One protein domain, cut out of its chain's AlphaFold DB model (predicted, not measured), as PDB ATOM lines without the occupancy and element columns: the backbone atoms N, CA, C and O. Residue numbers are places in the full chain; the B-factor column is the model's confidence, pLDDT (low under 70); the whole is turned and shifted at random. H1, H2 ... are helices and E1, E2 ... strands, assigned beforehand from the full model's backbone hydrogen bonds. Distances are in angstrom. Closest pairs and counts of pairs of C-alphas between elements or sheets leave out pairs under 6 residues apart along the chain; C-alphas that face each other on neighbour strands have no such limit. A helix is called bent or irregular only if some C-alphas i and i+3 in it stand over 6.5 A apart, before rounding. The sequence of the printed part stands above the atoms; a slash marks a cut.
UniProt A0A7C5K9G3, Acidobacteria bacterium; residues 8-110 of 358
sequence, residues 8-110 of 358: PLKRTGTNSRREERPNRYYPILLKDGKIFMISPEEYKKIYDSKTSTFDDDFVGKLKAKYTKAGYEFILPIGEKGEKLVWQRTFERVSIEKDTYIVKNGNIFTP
ATOM      1  N   PRO A   8     574.811 299.510 421.953       92.06
ATOM      2  CA  PRO A   8     575.218 299.174 423.315       92.06
ATOM      3  C   PRO A   8     576.744 299.134 423.443       92.06
ATOM      4  O   PRO A   8     577.414 298.479 422.646       92.06
ATOM      5  N   LEU A   9     577.304 299.793 424.460       93.88
ATOM      6  CA  LEU A   9     578.747 299.777 424.702       93.88
ATOM      7  C   LEU A   9     579.220 298.407 425.208       93.88
ATOM      8  O   LEU A   9     580.362 298.025 424.969       93.88
ATOM      9  N   LYS A  10     578.358 297.655 425.899       94.62
ATOM     10  CA  LYS A  10     578.637 296.279 426.331       94.62
ATOM     11  C   LYS A  10     578.660 295.352 425.115       94.62
ATOM     12  O   LYS A  10     577.753 295.395 424.283       94.62
ATOM     13  N   ARG A  11     579.693 294.518 424.992       91.06
ATOM     14  CA  ARG A  11     579.812 293.538 423.909       91.06
ATOM     15  C   ARG A  11     579.105 292.240 424.289       91.06
ATOM     16  O   ARG A  11     579.287 291.739 425.391       91.06
ATOM     17  N   THR A  12     578.357 291.675 423.349       85.25
ATOM     18  CA  THR A  12     577.770 290.329 423.427       85.25
ATOM     19  C   THR A  12     578.189 289.514 422.197       85.25
ATOM     20  O   THR A  12     578.675 290.077 421.212       85.25
ATOM     21  N   GLY A  13     578.044 288.187 422.253       80.94
ATOM     22  CA  GLY A  13     578.426 287.281 421.161       80.94
ATOM     23  C   GLY A  13     579.880 286.804 421.245       80.94
ATOM     24  O   GLY A  13     580.414 286.625 422.336       80.94
ATOM     25  N   THR A  14     580.524 286.574 420.101       74.62
ATOM     26  CA  THR A  14     581.902 286.051 420.043       74.62
ATOM     27  C   THR A  14     582.927 287.063 420.553       74.62
ATOM     28  O   THR A  14     582.785 288.275 420.328       74.62
ATOM     29  N   ASN A  15     583.999 286.588 421.197       79.12
ATOM     30  CA  ASN A  15     585.046 287.449 421.753       79.12
ATOM     31  C   ASN A  15     584.478 288.514 422.715       79.12
ATOM     32  O   ASN A  15     584.791 289.705 422.589       79.12
ATOM     33  N   SER A  16     583.527 288.118 423.564       89.94
ATOM     34  CA  SER A  16     582.829 288.995 424.510       89.94
ATOM     35  C   SER A  16     583.193 288.751 425.970       89.94
ATOM     36  O   SER A  16     582.830 289.586 426.791       89.94
ATOM     37  N   ARG A  17     583.897 287.667 426.304       93.44
ATOM     38  CA  ARG A  17     584.347 287.347 427.663       93.44
ATOM     39  C   ARG A  17     585.577 288.159 428.038       93.44
ATOM     40  O   ARG A  17     586.386 288.514 427.178       93.44
ATOM     41  N   ARG A  18     585.733 288.444 429.334       94.62
ATOM     42  CA  ARG A  18     586.900 289.188 429.828       94.62
ATOM     43  C   ARG A  18     588.211 288.471 429.520       94.62
ATOM     44  O   ARG A  18     589.178 289.138 429.189       94.62
ATOM     45  N   GLU A  19     588.228 287.142 429.554       93.25
ATOM     46  CA  GLU A  19     589.411 286.322 429.281       93.25
ATOM     47  C   GLU A  19     589.856 286.446 427.814       93.25
ATOM     48  O   GLU A  19     591.047 286.425 427.527       93.25
ATOM     49  N   GLU A  20     588.912 286.660 426.891       89.94
ATOM     50  CA  GLU A  20     589.189 286.835 425.459       89.94
ATOM     51  C   GLU A  20     589.725 288.245 425.142       89.94
ATOM     52  O   GLU A  20     590.450 288.440 424.165       89.94
ATOM     53  N   ARG A  21     589.341 289.266 425.930       92.19
ATOM     54  CA  ARG A  21     589.768 290.670 425.739       92.19
ATOM     55  C   ARG A  21     590.013 291.396 427.069       92.19
ATOM     56  O   ARG A  21     589.278 292.340 427.387       92.19
ATOM     57  N   PRO A  22     591.074 291.042 427.812       93.25
ATOM     58  CA  PRO A  22     591.251 291.488 429.194       93.25
ATOM     59  C   PRO A  22     591.299 293.002 429.380       93.25
ATOM     60  O   PRO A  22     590.633 293.553 430.254       93.25
ATOM     61  N   ASN A  23     591.960 293.701 428.458       92.75
ATOM     62  CA  ASN A  23     592.096 295.160 428.487       92.75
ATOM     63  C   ASN A  23     590.764 295.915 428.294       92.75
ATOM     64  O   ASN A  23     590.725 297.140 428.400       92.75
ATOM     65  N   ARG A  24     589.661 295.214 427.994       96.25
ATOM     66  CA  ARG A  24     588.315 295.789 427.839       96.25
ATOM     67  C   ARG A  24     587.364 295.438 428.987       96.25
ATOM     68  O   ARG A  24     586.175 295.750 428.908       96.25
ATOM     69  N   TYR A  25     587.876 294.816 430.047       97.19
ATOM     70  CA  TYR A  25     587.160 294.603 431.298       97.19
ATOM     71  C   TYR A  25     587.610 295.626 432.343       97.19
ATOM     72  O   TYR A  25     588.650 295.478 432.975       97.19
ATOM     73  N   TYR A  26     586.834 296.691 432.510       97.38
ATOM     74  CA  TYR A  26     587.103 297.746 433.488       97.38
ATOM     75  C   TYR A  26     585.790 298.396 433.931       97.38
ATOM     76  O   TYR A  26     584.795 298.311 433.206       97.38
ATOM     77  N   PRO A  27     585.738 299.035 435.107       97.12
ATOM     78  CA  PRO A  27     584.540 299.729 435.539       97.12
ATOM     79  C   PRO A  27     584.382 301.079 434.842       97.12
ATOM     80  O   PRO A  27     585.354 301.801 434.616       97.12
ATOM     81  N   ILE A  28     583.136 301.435 434.555       97.38
ATOM     82  CA  ILE A  28     582.730 302.793 434.209       97.38
ATOM     83  C   ILE A  28     581.953 303.360 435.396       97.38
ATOM     84  O   ILE A  28     581.118 302.673 435.984       97.38
ATOM     85  N   LEU A  29     582.251 304.602 435.768       97.06
ATOM     86  CA  LEU A  29     581.617 305.278 436.892       97.06
ATOM     87  C   LEU A  29     580.511 306.194 436.367       97.06
ATOM     88  O   LEU A  29     580.760 307.003 435.474       97.06
ATOM     89  N   LEU A  30     579.310 306.104 436.933       95.00
ATOM     90  CA  LEU A  30     578.227 307.044 436.644       95.00
ATOM     91  C   LEU A  30     577.916 307.908 437.857       95.00
ATOM     92  O   LEU A  30     577.841 307.423 438.985       95.00
ATOM     93  N   LYS A  31     577.708 309.199 437.611       93.69
ATOM     94  CA  LYS A  31     577.200 310.145 438.605       93.69
ATOM     95  C   LYS A  31     576.418 311.238 437.894       93.69
ATOM     96  O   LYS A  31     576.909 311.799 436.917       93.69
ATOM     97  N   ASP A  32     575.188 311.481 438.338       89.44
ATOM     98  CA  ASP A  32     574.282 312.492 437.770       89.44
ATOM     99  C   ASP A  32     574.102 312.368 436.241       89.44
ATOM    100  O   ASP A  32     574.099 313.353 435.504       89.44
ATOM    101  N   GLY A  33     574.021 311.128 435.740       84.56
ATOM    102  CA  GLY A  33     573.881 310.829 434.308       84.56
ATOM    103  C   GLY A  33     575.142 311.054 433.464       84.56
ATOM    104  O   GLY A  33     575.100 310.837 432.254       84.56
ATOM    105  N   LYS A  34     576.265 311.454 434.073       91.00
ATOM    106  CA  LYS A  34     577.558 311.656 433.404       91.00
ATOM    107  C   LYS A  34     578.505 310.488 433.640       91.00
ATOM    108  O   LYS A  34     578.487 309.853 434.695       91.00
ATOM    109  N   ILE A  35     579.359 310.249 432.648       95.31
ATOM    110  CA  ILE A  35     580.368 309.196 432.676       95.31
ATOM    111  C   ILE A  35     581.692 309.729 433.223       95.31
ATOM    112  O   ILE A  35     582.233 310.738 432.761       95.31
ATOM    113  N   PHE A  36     582.246 308.984 434.171       96.56
ATOM    114  CA  PHE A  36     583.578 309.158 434.725       96.56
ATOM    115  C   PHE A  36     584.365 307.851 434.605       96.56
ATOM    116  O   PHE A  36     583.804 306.757 434.517       96.56
ATOM    117  N   MET A  37     585.687 307.977 434.608       97.25
ATOM    118  CA  MET A  37     586.611 306.850 434.539       97.25
ATOM    119  C   MET A  37     587.405 306.773 435.838       97.25
ATOM    120  O   MET A  37     587.658 307.796 436.476       97.25
ATOM    121  N   ILE A  38     587.801 305.560 436.220       97.50
ATOM    122  CA  ILE A  38     588.848 305.363 437.229       97.50
ATOM    123  C   ILE A  38     590.181 305.930 436.718       97.50
ATOM    124  O   ILE A  38     590.319 306.218 435.529       97.50
ATOM    125  N   SER A  39     591.173 306.086 437.591       96.81
ATOM    126  CA  SER A  39     592.503 306.531 437.149       96.81
ATOM    127  C   SER A  39     593.206 305.470 436.278       96.81
ATOM    128  O   SER A  39     592.970 304.270 436.469       96.81
ATOM    129  N   PRO A  40     594.096 305.864 435.345       96.38
ATOM    130  CA  PRO A  40     594.910 304.921 434.575       96.38
ATOM    131  C   PRO A  40     595.734 303.966 435.453       96.38
ATOM    132  O   PRO A  40     595.926 302.802 435.100       96.38
ATOM    133  N   GLU A  41     596.201 304.431 436.613       96.31
ATOM    134  CA  GLU A  41     596.959 303.637 437.583       96.31
ATOM    135  C   GLU A  41     596.090 302.571 438.255       96.31
ATOM    136  O   GLU A  41     596.558 301.460 438.503       96.31
ATOM    137  N   GLU A  42     594.826 302.887 438.549       96.75
ATOM    138  CA  GLU A  42     593.852 301.907 439.037       96.75
ATOM    139  C   GLU A  42     593.485 300.913 437.932       96.75
ATOM    140  O   GLU A  42     593.446 299.714 438.187       96.75
ATOM    141  N   TYR A  43     593.276 301.378 436.699       97.12
ATOM    142  CA  TYR A  43     592.961 300.512 435.561       97.12
ATOM    143  C   TYR A  43     594.042 299.451 435.316       97.12
ATOM    144  O   TYR A  43     593.725 298.265 435.223       97.12
ATOM    145  N   LYS A  44     595.321 299.849 435.297       95.50
ATOM    146  CA  LYS A  44     596.459 298.937 435.074       95.50
ATOM    147  C   LYS A  44     596.586 297.827 436.123       95.50
ATOM    148  O   LYS A  44     597.256 296.838 435.862       95.50
ATOM    149  N   LYS A  45     595.971 297.981 437.298       95.75
ATOM    150  CA  LYS A  45     595.993 296.981 438.379       95.75
ATOM    151  C   LYS A  45     594.873 295.945 438.277       95.75
ATOM    152  O   LYS A  45     594.884 294.982 439.029       95.75
ATOM    153  N   ILE A  46     593.901 296.131 437.382       96.12
ATOM    154  CA  ILE A  46     592.758 295.213 437.241       96.12
ATOM    155  C   ILE A  46     593.179 293.881 436.611       96.12
ATOM    156  O   ILE A  46     592.627 292.836 436.961       96.12
ATOM    157  N   TYR A  47     594.127 293.915 435.676       96.25
ATOM    158  CA  TYR A  47     594.586 292.748 434.935       96.25
ATOM    159  C   TYR A  47     596.104 292.779 434.777       96.25
ATOM    160  O   TYR A  47     596.659 293.770 434.303       96.25
ATOM    161  N   ASP A  48     596.757 291.677 435.139       93.12
ATOM    162  CA  ASP A  48     598.182 291.476 434.907       93.12
ATOM    163  C   ASP A  48     598.382 290.669 433.618       93.12
ATOM    164  O   ASP A  48     598.035 289.488 433.530       93.12
ATOM    165  N   SER A  49     598.958 291.314 432.603       89.69
ATOM    166  CA  SER A  49     599.229 290.691 431.307       89.69
ATOM    167  C   SER A  49     600.339 289.641 431.348       89.69
ATOM    168  O   SER A  49     600.419 288.827 430.434       89.69
ATOM    169  N   LYS A  50     601.214 289.651 432.363       90.50
ATOM    170  CA  LYS A  50     602.306 288.674 432.499       90.50
ATOM    171  C   LYS A  50     601.794 287.342 433.029       90.50
ATOM    172  O   LYS A  50     602.218 286.294 432.556       90.50
ATOM    173  N   THR A  51     600.882 287.383 433.994       92.00
ATOM    174  CA  THR A  51     600.295 286.186 434.618       92.00
ATOM    175  C   THR A  51     598.937 285.814 434.025       92.00
ATOM    176  O   THR A  51     598.416 284.744 434.320       92.00
ATOM    177  N   SER A  52     598.361 286.671 433.177       91.88
ATOM    178  CA  SER A  52     597.012 286.522 432.621       91.88
ATOM    179  C   SER A  52     595.912 286.398 433.681       91.88
ATOM    180  O   SER A  52     594.919 285.699 433.482       91.88
ATOM    181  N   THR A  53     596.057 287.108 434.802       94.69
ATOM    182  CA  THR A  53     595.123 287.046 435.939       94.69
ATOM    183  C   THR A  53     594.426 288.377 436.200       94.69
ATOM    184  O   THR A  53     595.032 289.442 436.081       94.69
ATOM    185  N   PHE A  54     593.160 288.311 436.616       96.31
ATOM    186  CA  PHE A  54     592.400 289.466 437.104       96.31
ATOM    187  C   PHE A  54     592.483 289.573 438.626       96.31
ATOM    188  O   PHE A  54     592.298 288.572 439.318       96.31
ATOM    189  N   ASP A  55     592.658 290.788 439.140       96.38
ATOM    190  CA  ASP A  55     592.575 291.076 440.575       96.38
ATOM    191  C   ASP A  55     591.129 291.462 440.949       96.38
ATOM    192  O   ASP A  55     590.758 292.635 441.059       96.38
ATOM    193  N   ASP A  56     590.269 290.444 441.076       95.38
ATOM    194  CA  ASP A  56     588.850 290.621 441.416       95.38
ATOM    195  C   ASP A  56     588.665 291.242 442.826       95.38
ATOM    196  O   ASP A  56     587.713 292.002 443.045       95.38
ATOM    197  N   ASP A  57     589.600 291.011 443.756       96.69
ATOM    198  CA  ASP A  57     589.596 291.613 445.098       96.69
ATOM    199  C   ASP A  57     589.865 293.120 445.037       96.69
ATOM    200  O   ASP A  57     589.189 293.922 445.694       96.69
ATOM    201  N   PHE A  58     590.833 293.539 444.220       97.00
ATOM    202  CA  PHE A  58     591.103 294.947 443.959       97.00
ATOM    203  C   PHE A  58     589.918 295.635 443.275       97.00
ATOM    204  O   PHE A  58     589.534 296.735 443.685       97.00
ATOM    205  N   VAL A  59     589.267 294.977 442.310       96.50
ATOM    206  CA  VAL A  59     588.019 295.481 441.707       96.50
ATOM    207  C   VAL A  59     586.929 295.663 442.772       96.50
ATOM    208  O   VAL A  59     586.237 296.685 442.772       96.50
ATOM    209  N   GLY A  60     586.809 294.734 443.728       96.75
ATOM    210  CA  GLY A  60     585.912 294.860 444.881       96.75
ATOM    211  C   GLY A  60     586.219 296.080 445.759       96.75
ATOM    212  O   GLY A  60     585.309 296.831 446.125       96.75
ATOM    213  N   LYS A  61     587.504 296.344 446.031       97.31
ATOM    214  CA  LYS A  61     587.957 297.540 446.770       97.31
ATOM    215  C   LYS A  61     587.636 298.835 446.018       97.31
ATOM    216  O   LYS A  61     587.154 299.789 446.632       97.31
ATOM    217  N   LEU A  62     587.848 298.872 444.697       97.44
ATOM    218  CA  LEU A  62     587.476 300.019 443.861       97.44
ATOM    219  C   LEU A  62     585.969 300.272 443.895       97.44
ATOM    220  O   LEU A  62     585.547 301.417 444.065       97.44
ATOM    221  N   LYS A  63     585.159 299.212 443.800       97.69
ATOM    222  CA  LYS A  63     583.702 299.318 443.903       97.69
ATOM    223  C   LYS A  63     583.295 299.981 445.218       97.69
ATOM    224  O   LYS A  63     582.581 300.977 445.197       97.69
ATOM    225  N   ALA A  64     583.815 299.504 446.352       97.06
ATOM    226  CA  ALA A  64     583.528 300.093 447.661       97.06
ATOM    227  C   ALA A  64     583.960 301.570 447.755       97.06
ATOM    228  O   ALA A  64     583.192 302.409 448.232       97.06
ATOM    229  N   LYS A  65     585.158 301.905 447.251       97.44
ATOM    230  CA  LYS A  65     585.696 303.277 447.216       97.44
ATOM    231  C   LYS A  65     584.770 304.235 446.460       97.44
ATOM    232  O   LYS A  65     584.399 305.277 446.998       97.44
ATOM    233  N   TYR A  66     584.399 303.894 445.227       97.44
ATOM    234  CA  TYR A  66     583.633 304.791 444.360       97.44
ATOM    235  C   TYR A  66     582.149 304.844 444.731       97.44
ATOM    236  O   TYR A  66     581.559 305.924 444.699       97.44
ATOM    237  N   THR A  67     581.563 303.739 445.198       95.81
ATOM    238  CA  THR A  67     580.198 303.749 445.744       95.81
ATOM    239  C   THR A  67     580.097 304.629 446.990       95.81
ATOM    240  O   THR A  67     579.165 305.422 447.092       95.81
ATOM    241  N   LYS A  68     581.091 304.602 447.892       96.38
ATOM    242  CA  LYS A  68     581.141 305.519 449.047       96.38
ATOM    243  C   LYS A  68     581.252 306.995 448.635       96.38
ATOM    244  O   LYS A  68     580.745 307.862 449.336       96.38
ATOM    245  N   ALA A  69     581.881 307.281 447.495       95.19
ATOM    246  CA  ALA A  69     581.973 308.624 446.915       95.19
ATOM    247  C   ALA A  69     580.724 309.043 446.096       95.19
ATOM    248  O   ALA A  69     580.705 310.115 445.475       95.19
ATOM    249  N   GLY A  70     579.673 308.214 446.096       95.50
ATOM    250  CA  GLY A  70     578.397 308.487 445.434       95.50
ATOM    251  C   GLY A  70     578.387 308.199 443.932       95.50
ATOM    252  O   GLY A  70     577.584 308.794 443.220       95.50
ATOM    253  N   TYR A  71     579.285 307.342 443.439       96.62
ATOM    254  CA  TYR A  71     579.267 306.869 442.053       96.62
ATOM    255  C   TYR A  71     578.579 305.508 441.948       96.62
ATOM    256  O   TYR A  71     578.816 304.601 442.751       96.62
ATOM    257  N   GLU A  72     577.801 305.327 440.890       95.50
ATOM    258  CA  GLU A  72     577.380 304.009 440.438       95.50
ATOM    259  C   GLU A  72     578.546 303.342 439.690       95.50
ATOM    260  O   GLU A  72     579.126 303.910 438.765       95.50
ATOM    261  N   PHE A  73     578.930 302.143 440.129       96.25
ATOM    262  CA  PHE A  73     580.094 301.414 439.626       96.25
ATOM    263  C   PHE A  73     579.648 300.308 438.667       96.25
ATOM    264  O   PHE A  73     579.145 299.267 439.100       96.25
ATOM    265  N   ILE A  74     579.841 300.524 437.366       95.44
ATOM    266  CA  ILE A  74     579.307 299.654 436.315       95.44
ATOM    267  C   ILE A  74     580.410 298.793 435.719       95.44
ATOM    268  O   ILE A  74     581.343 299.293 435.099       95.44
ATOM    269  N   LEU A  75     580.251 297.477 435.832       95.56
ATOM    270  CA  LEU A  75     581.046 296.495 435.102       95.56
ATOM    271  C   LEU A  75     580.242 295.934 433.919       95.56
ATOM    272  O   LEU A  75     579.013 295.844 434.003       95.56
ATOM    273  N   PRO A  76     580.905 295.501 432.832       95.19
ATOM    274  CA  PRO A  76     580.235 294.865 431.703       95.19
ATOM    275  C   PRO A  76     579.825 293.436 432.083       95.19
ATOM    276  O   PRO A  76     580.490 292.469 431.736       95.19
ATOM    277  N   ILE A  77     578.729 293.294 432.827       94.12
ATOM    278  CA  ILE A  77     578.198 291.998 433.266       94.12
ATOM    279  C   ILE A  77     576.964 291.632 432.427       94.12
ATOM    280  O   ILE A  77     576.114 292.481 432.125       94.12
ATOM    281  N   GLY A  78     576.893 290.380 431.976       89.81
ATOM    282  CA  GLY A  78     575.741 289.811 431.274       89.81
ATOM    283  C   GLY A  78     574.570 289.522 432.218       89.81
ATOM    284  O   GLY A  78     574.742 289.472 433.430       89.81
ATOM    285  N   GLU A  79     573.377 289.283 431.674       86.69
ATOM    286  CA  GLU A  79     572.164 289.023 432.478       86.69
ATOM    287  C   GLU A  79     572.295 287.792 433.391       86.69
ATOM    288  O   GLU A  79     571.741 287.764 434.484       86.69
ATOM    289  N   LYS A  80     573.088 286.799 432.973       87.75
ATOM    290  CA  LYS A  80     573.379 285.575 433.739       87.75
ATOM    291  C   LYS A  80     574.608 285.695 434.657       87.75
ATOM    292  O   LYS A  80     575.125 284.684 435.112       87.75
ATOM    293  N   GLY A  81     575.125 286.907 434.880       89.88
ATOM    294  CA  GLY A  81     576.332 287.139 435.687       89.88
ATOM    295  C   GLY A  81     577.657 286.924 434.944       89.88
ATOM    296  O   GLY A  81     578.725 286.995 435.547       89.88
ATOM    297  N   GLU A  82     577.612 286.681 433.633       92.44
ATOM    298  CA  GLU A  82     578.806 286.471 432.811       92.44
ATOM    299  C   GLU A  82     579.681 287.731 432.785       92.44
ATOM    300  O   GLU A  82     579.184 288.834 432.543       92.44
ATOM    301  N   LYS A  83     580.991 287.583 433.000       95.62
ATOM    302  CA  LYS A  83     581.940 288.700 432.930       95.62
ATOM    303  C   LYS A  83     582.277 288.987 431.463       95.62
ATOM    304  O   LYS A  83     583.060 288.267 430.843       95.62
ATOM    305  N   LEU A  84     581.623 290.001 430.898       96.44
ATOM    306  CA  LEU A  84     581.772 290.410 429.499       96.44
ATOM    307  C   LEU A  84     582.845 291.494 429.347       96.44
ATOM    308  O   LEU A  84     583.609 291.739 430.267       96.44
ATOM    309  N   VAL A  85     582.896 292.172 428.201       96.81
ATOM    310  CA  VAL A  85     583.790 293.311 427.949       96.81
ATOM    311  C   VAL A  85     583.055 294.484 427.318       96.81
ATOM    312  O   VAL A  85     581.995 294.334 426.704       96.81
ATOM    313  N   TRP A  86     583.647 295.670 427.415       96.50
ATOM    314  CA  TRP A  86     583.227 296.820 426.623       96.50
ATOM    315  C   TRP A  86     583.670 296.682 425.159       96.50
ATOM    316  O   TRP A  86     584.664 296.035 424.821       96.50
ATOM    317  N   GLN A  87     582.937 297.317 424.246       92.94
ATOM    318  CA  GLN A  87     583.314 297.374 422.835       92.94
ATOM    319  C   GLN A  87     584.558 298.241 422.596       92.94
ATOM    320  O   GLN A  87     585.287 298.002 421.630       92.94
ATOM    321  N   ARG A  88     584.815 299.225 423.466       93.81
ATOM    322  CA  ARG A  88     585.936 300.173 423.381       93.81
ATOM    323  C   ARG A  88     586.993 299.880 424.450       93.81
ATOM    324  O   ARG A  88     586.728 299.145 425.395       93.81
ATOM    325  N   THR A  89     588.201 300.396 424.245       95.44
ATOM    326  CA  THR A  89     589.286 300.335 425.236       95.44
ATOM    327  C   THR A  89     589.133 301.448 426.266       95.44
ATOM    328  O   THR A  89     588.424 302.431 426.022       95.44
ATOM    329  N   PHE A  90     589.816 301.300 427.401       96.50
ATOM    330  CA  PHE A  90     589.779 302.255 428.505       96.50
ATOM    331  C   PHE A  90     590.167 303.673 428.061       96.50
ATOM    332  O   PHE A  90     589.461 304.638 428.360       96.50
ATOM    333  N   GLU A  91     591.237 303.798 427.276       96.19
ATOM    334  CA  GLU A  91     591.752 305.074 426.770       96.19
ATOM    335  C   GLU A  91     590.722 305.750 425.868       96.19
ATOM    336  O   GLU A  91     590.439 306.939 425.999       96.19
ATOM    337  N   ARG A  92     590.097 304.969 424.981       94.75
ATOM    338  CA  ARG A  92     589.105 305.487 424.044       94.75
ATOM    339  C   ARG A  92     587.852 305.980 424.756       94.75
ATOM    340  O   ARG A  92     587.363 307.053 424.422       94.75
ATOM    341  N   VAL A  93     587.346 305.230 425.738       94.75
ATOM    342  CA  VAL A  93     586.208 305.705 426.542       94.75
ATOM    343  C   VAL A  93     586.603 306.946 427.334       94.75
ATOM    344  O   VAL A  93     585.820 307.878 427.384       94.75
ATOM    345  N   SER A  94     587.820 307.021 427.876       94.38
ATOM    346  CA  SER A  94     588.284 308.208 428.611       94.38
ATOM    347  C   SER A  94     588.251 309.490 427.772       94.38
ATOM    348  O   SER A  94     587.950 310.552 428.310       94.38
ATOM    349  N   ILE A  95     588.502 309.376 426.464       94.81
ATOM    350  CA  ILE A  95     588.424 310.482 425.499       94.81
ATOM    351  C   ILE A  95     586.971 310.767 425.087       94.81
ATOM    352  O   ILE A  95     586.555 311.918 425.025       94.81
ATOM    353  N   GLU A  96     586.187 309.725 424.792       93.75
ATOM    354  CA  GLU A  96     584.850 309.854 424.192       93.75
ATOM    355  C   GLU A  96     583.701 309.926 425.218       93.75
ATOM    356  O   GLU A  96     582.551 310.112 424.817       93.75
ATOM    357  N   LYS A  97     583.968 309.755 426.520       93.06
ATOM    358  CA  LYS A  97     582.962 309.543 427.584       93.06
ATOM    359  C   LYS A  97     581.818 310.555 427.595       93.06
ATOM    360  O   LYS A  97     580.688 310.182 427.892       93.06
ATOM    361  N   ASP A  98     582.097 311.807 427.238       92.69
ATOM    362  CA  ASP A  98     581.119 312.899 427.268       92.69
ATOM    363  C   ASP A  98     580.147 312.856 426.070       92.69
ATOM    364  O   ASP A  98     579.146 313.566 426.052       92.69
ATOM    365  N   THR A  99     580.405 311.991 425.083       91.69
ATOM    366  CA  THR A  99     579.539 311.765 423.911       91.69
ATOM    367  C   THR A  99     578.569 310.594 424.088       91.69
ATOM    368  O   THR A  99     577.671 310.394 423.268       91.69
ATOM    369  N   TYR A 100     578.764 309.768 425.119       93.00
ATOM    370  CA  TYR A 100     578.006 308.533 425.305       93.00
ATOM    371  C   TYR A 100     576.661 308.797 425.971       93.00
ATOM    372  O   TYR A 100     576.480 309.723 426.755       93.00
ATOM    373  N   ILE A 101     575.699 307.935 425.657       92.00
ATOM    374  CA  ILE A 101     574.315 308.071 426.093       92.00
ATOM    375  C   ILE A 101     574.064 307.051 427.200       92.00
ATOM    376  O   ILE A 101     574.240 305.850 426.992       92.00
ATOM    377  N   VAL A 102     573.610 307.515 428.361       91.50
ATOM    378  CA  VAL A 102     573.211 306.659 429.484       91.50
ATOM    379  C   VAL A 102     571.689 306.521 429.495       91.50
ATOM    380  O   VAL A 102     570.973 307.520 429.542       91.50
ATOM    381  N   LYS A 103     571.174 305.288 429.446       87.94
ATOM    382  CA  LYS A 103     569.737 304.980 429.563       87.94
ATOM    383  C   LYS A 103     569.537 303.750 430.438       87.94
ATOM    384  O   LYS A 103     570.042 302.683 430.104       87.94
ATOM    385  N   ASN A 104     568.769 303.882 431.520       83.44
ATOM    386  CA  ASN A 104     568.430 302.783 432.435       83.44
ATOM    387  C   ASN A 104     569.669 301.977 432.883       83.44
ATOM    388  O   ASN A 104     569.703 300.758 432.718       83.44
ATOM    389  N   GLY A 105     570.735 302.661 433.318       78.88
ATOM    390  CA  GLY A 105     572.007 302.035 433.724       78.88
ATOM    391  C   GLY A 105     572.835 301.421 432.583       78.88
ATOM    392  O   GLY A 105     573.930 300.915 432.807       78.88
ATOM    393  N   ASN A 106     572.352 301.471 431.338       87.31
ATOM    394  CA  ASN A 106     573.080 300.999 430.167       87.31
ATOM    395  C   ASN A 106     573.753 302.163 429.440       87.31
ATOM    396  O   ASN A 106     573.181 303.244 429.292       87.31
ATOM    397  N   ILE A 107     574.964 301.911 428.950       93.44
ATOM    398  CA  ILE A 107     575.781 302.893 428.240       93.44
ATOM    399  C   ILE A 107     575.757 302.560 426.751       93.44
ATOM    400  O   ILE A 107     575.977 301.410 426.360       93.44
ATOM    401  N   PHE A 108     575.513 303.568 425.922       92.19
ATOM    402  CA  PHE A 108     575.444 303.456 424.471       92.19
ATOM    403  C   PHE A 108     576.418 304.431 423.818       92.19
ATOM    404  O   PHE A 108     576.562 305.570 424.262       92.19
ATOM    405  N   THR A 109     577.048 304.007 422.727       89.31
ATOM    406  CA  THR A 109     577.771 304.936 421.856       89.31
ATOM    407  C   THR A 109     576.763 305.771 421.065       89.31
ATOM    408  O   THR A 109     575.714 305.229 420.680       89.31
ATOM    409  N   PRO A 110     577.056 307.051 420.775       84.25
ATOM    410  CA  PRO A 110     576.202 307.854 419.911       84.25
ATOM    411  C   PRO A 110     576.063 307.190 418.535       84.25
ATOM    412  O   PRO A 110     576.916 306.403 418.112       84.25
TER     413      PRO A 110
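What this domain is: This is residues 8 to 110 of the 358 residues of a protein of Acidobacteria bacterium (UniProt A0A7C5K9G3). What is the main picture? A small three-stranded sheet, E2 E1 E3, sits between two helices, H2 packed by E3 and H3 by E2; a separate hairpin, E4 and E5, follows H3. What builds it? The 103 printed residues, under half in named elements, hold three helices and five strands, ordered E1 E2 H1 H2 E3 H3 E4 E5; both sheets are antiparallel and the class is mixed. How large? It is compact, with a radius of gyration of the C-alphas of 12.9 A and spans of 37 by 32 by 28 A.

How they stand to each other: How is the larger sheet paired? E1, residues 28 to 31, is the inner strand, antiparallel to E2, residues 34 to 37, and E3, residues 72 to 74. Within hydrogen-bond range, N 29 and O 36 are 2.9 A apart, N 28 and O 74 2.8 A; E1 and E2 form a hairpin. What is on it? Three layers, helices on both faces of a sheet, have H2, residues 56 to 68, on one face and H3, residues 90 to 99, on the other. The closest C-alphas are Lys 63 and Phe 73 for H2 and E3, 6.0 A, and Ile 35 and Lys 97 for E2 and H3, 5.7 A. What of the rest? H1, residues 40 to 43, is near H2, with 5 pairs of C-alphas within 10 A; E2, H1 H2, E3 form a split strand-helix-strand unit, E1 between its strands, with a right-handed crossover. E4, residues 101 to 103, and E5, residues 106 to 109, form a hairpin; N 101 and O 108 are 2.9 A apart. Do the helix backbones hold? Every O i to N i+4 pair is within hydrogen-bond range in H2, 4 of 6 in H3, and H1 is too short for one; H3 is irregular, C-alphas 95 and 98 being 7.9 A apart.

Where its parts are: Where does E1 begin? C-alpha 28 is at (582.730, 302.793, 434.209). How long are the helices? H2 spans 18.4 A and H3 14.7 A. Where does E5 end? C-alpha 109 is at (577.771, 304.936, 421.856).

The domain as a whole: Is the printed part cut? It has no cut; the links H1 to H2 and E3 to H3 are long. Where is confidence low? No printed residue is under 70.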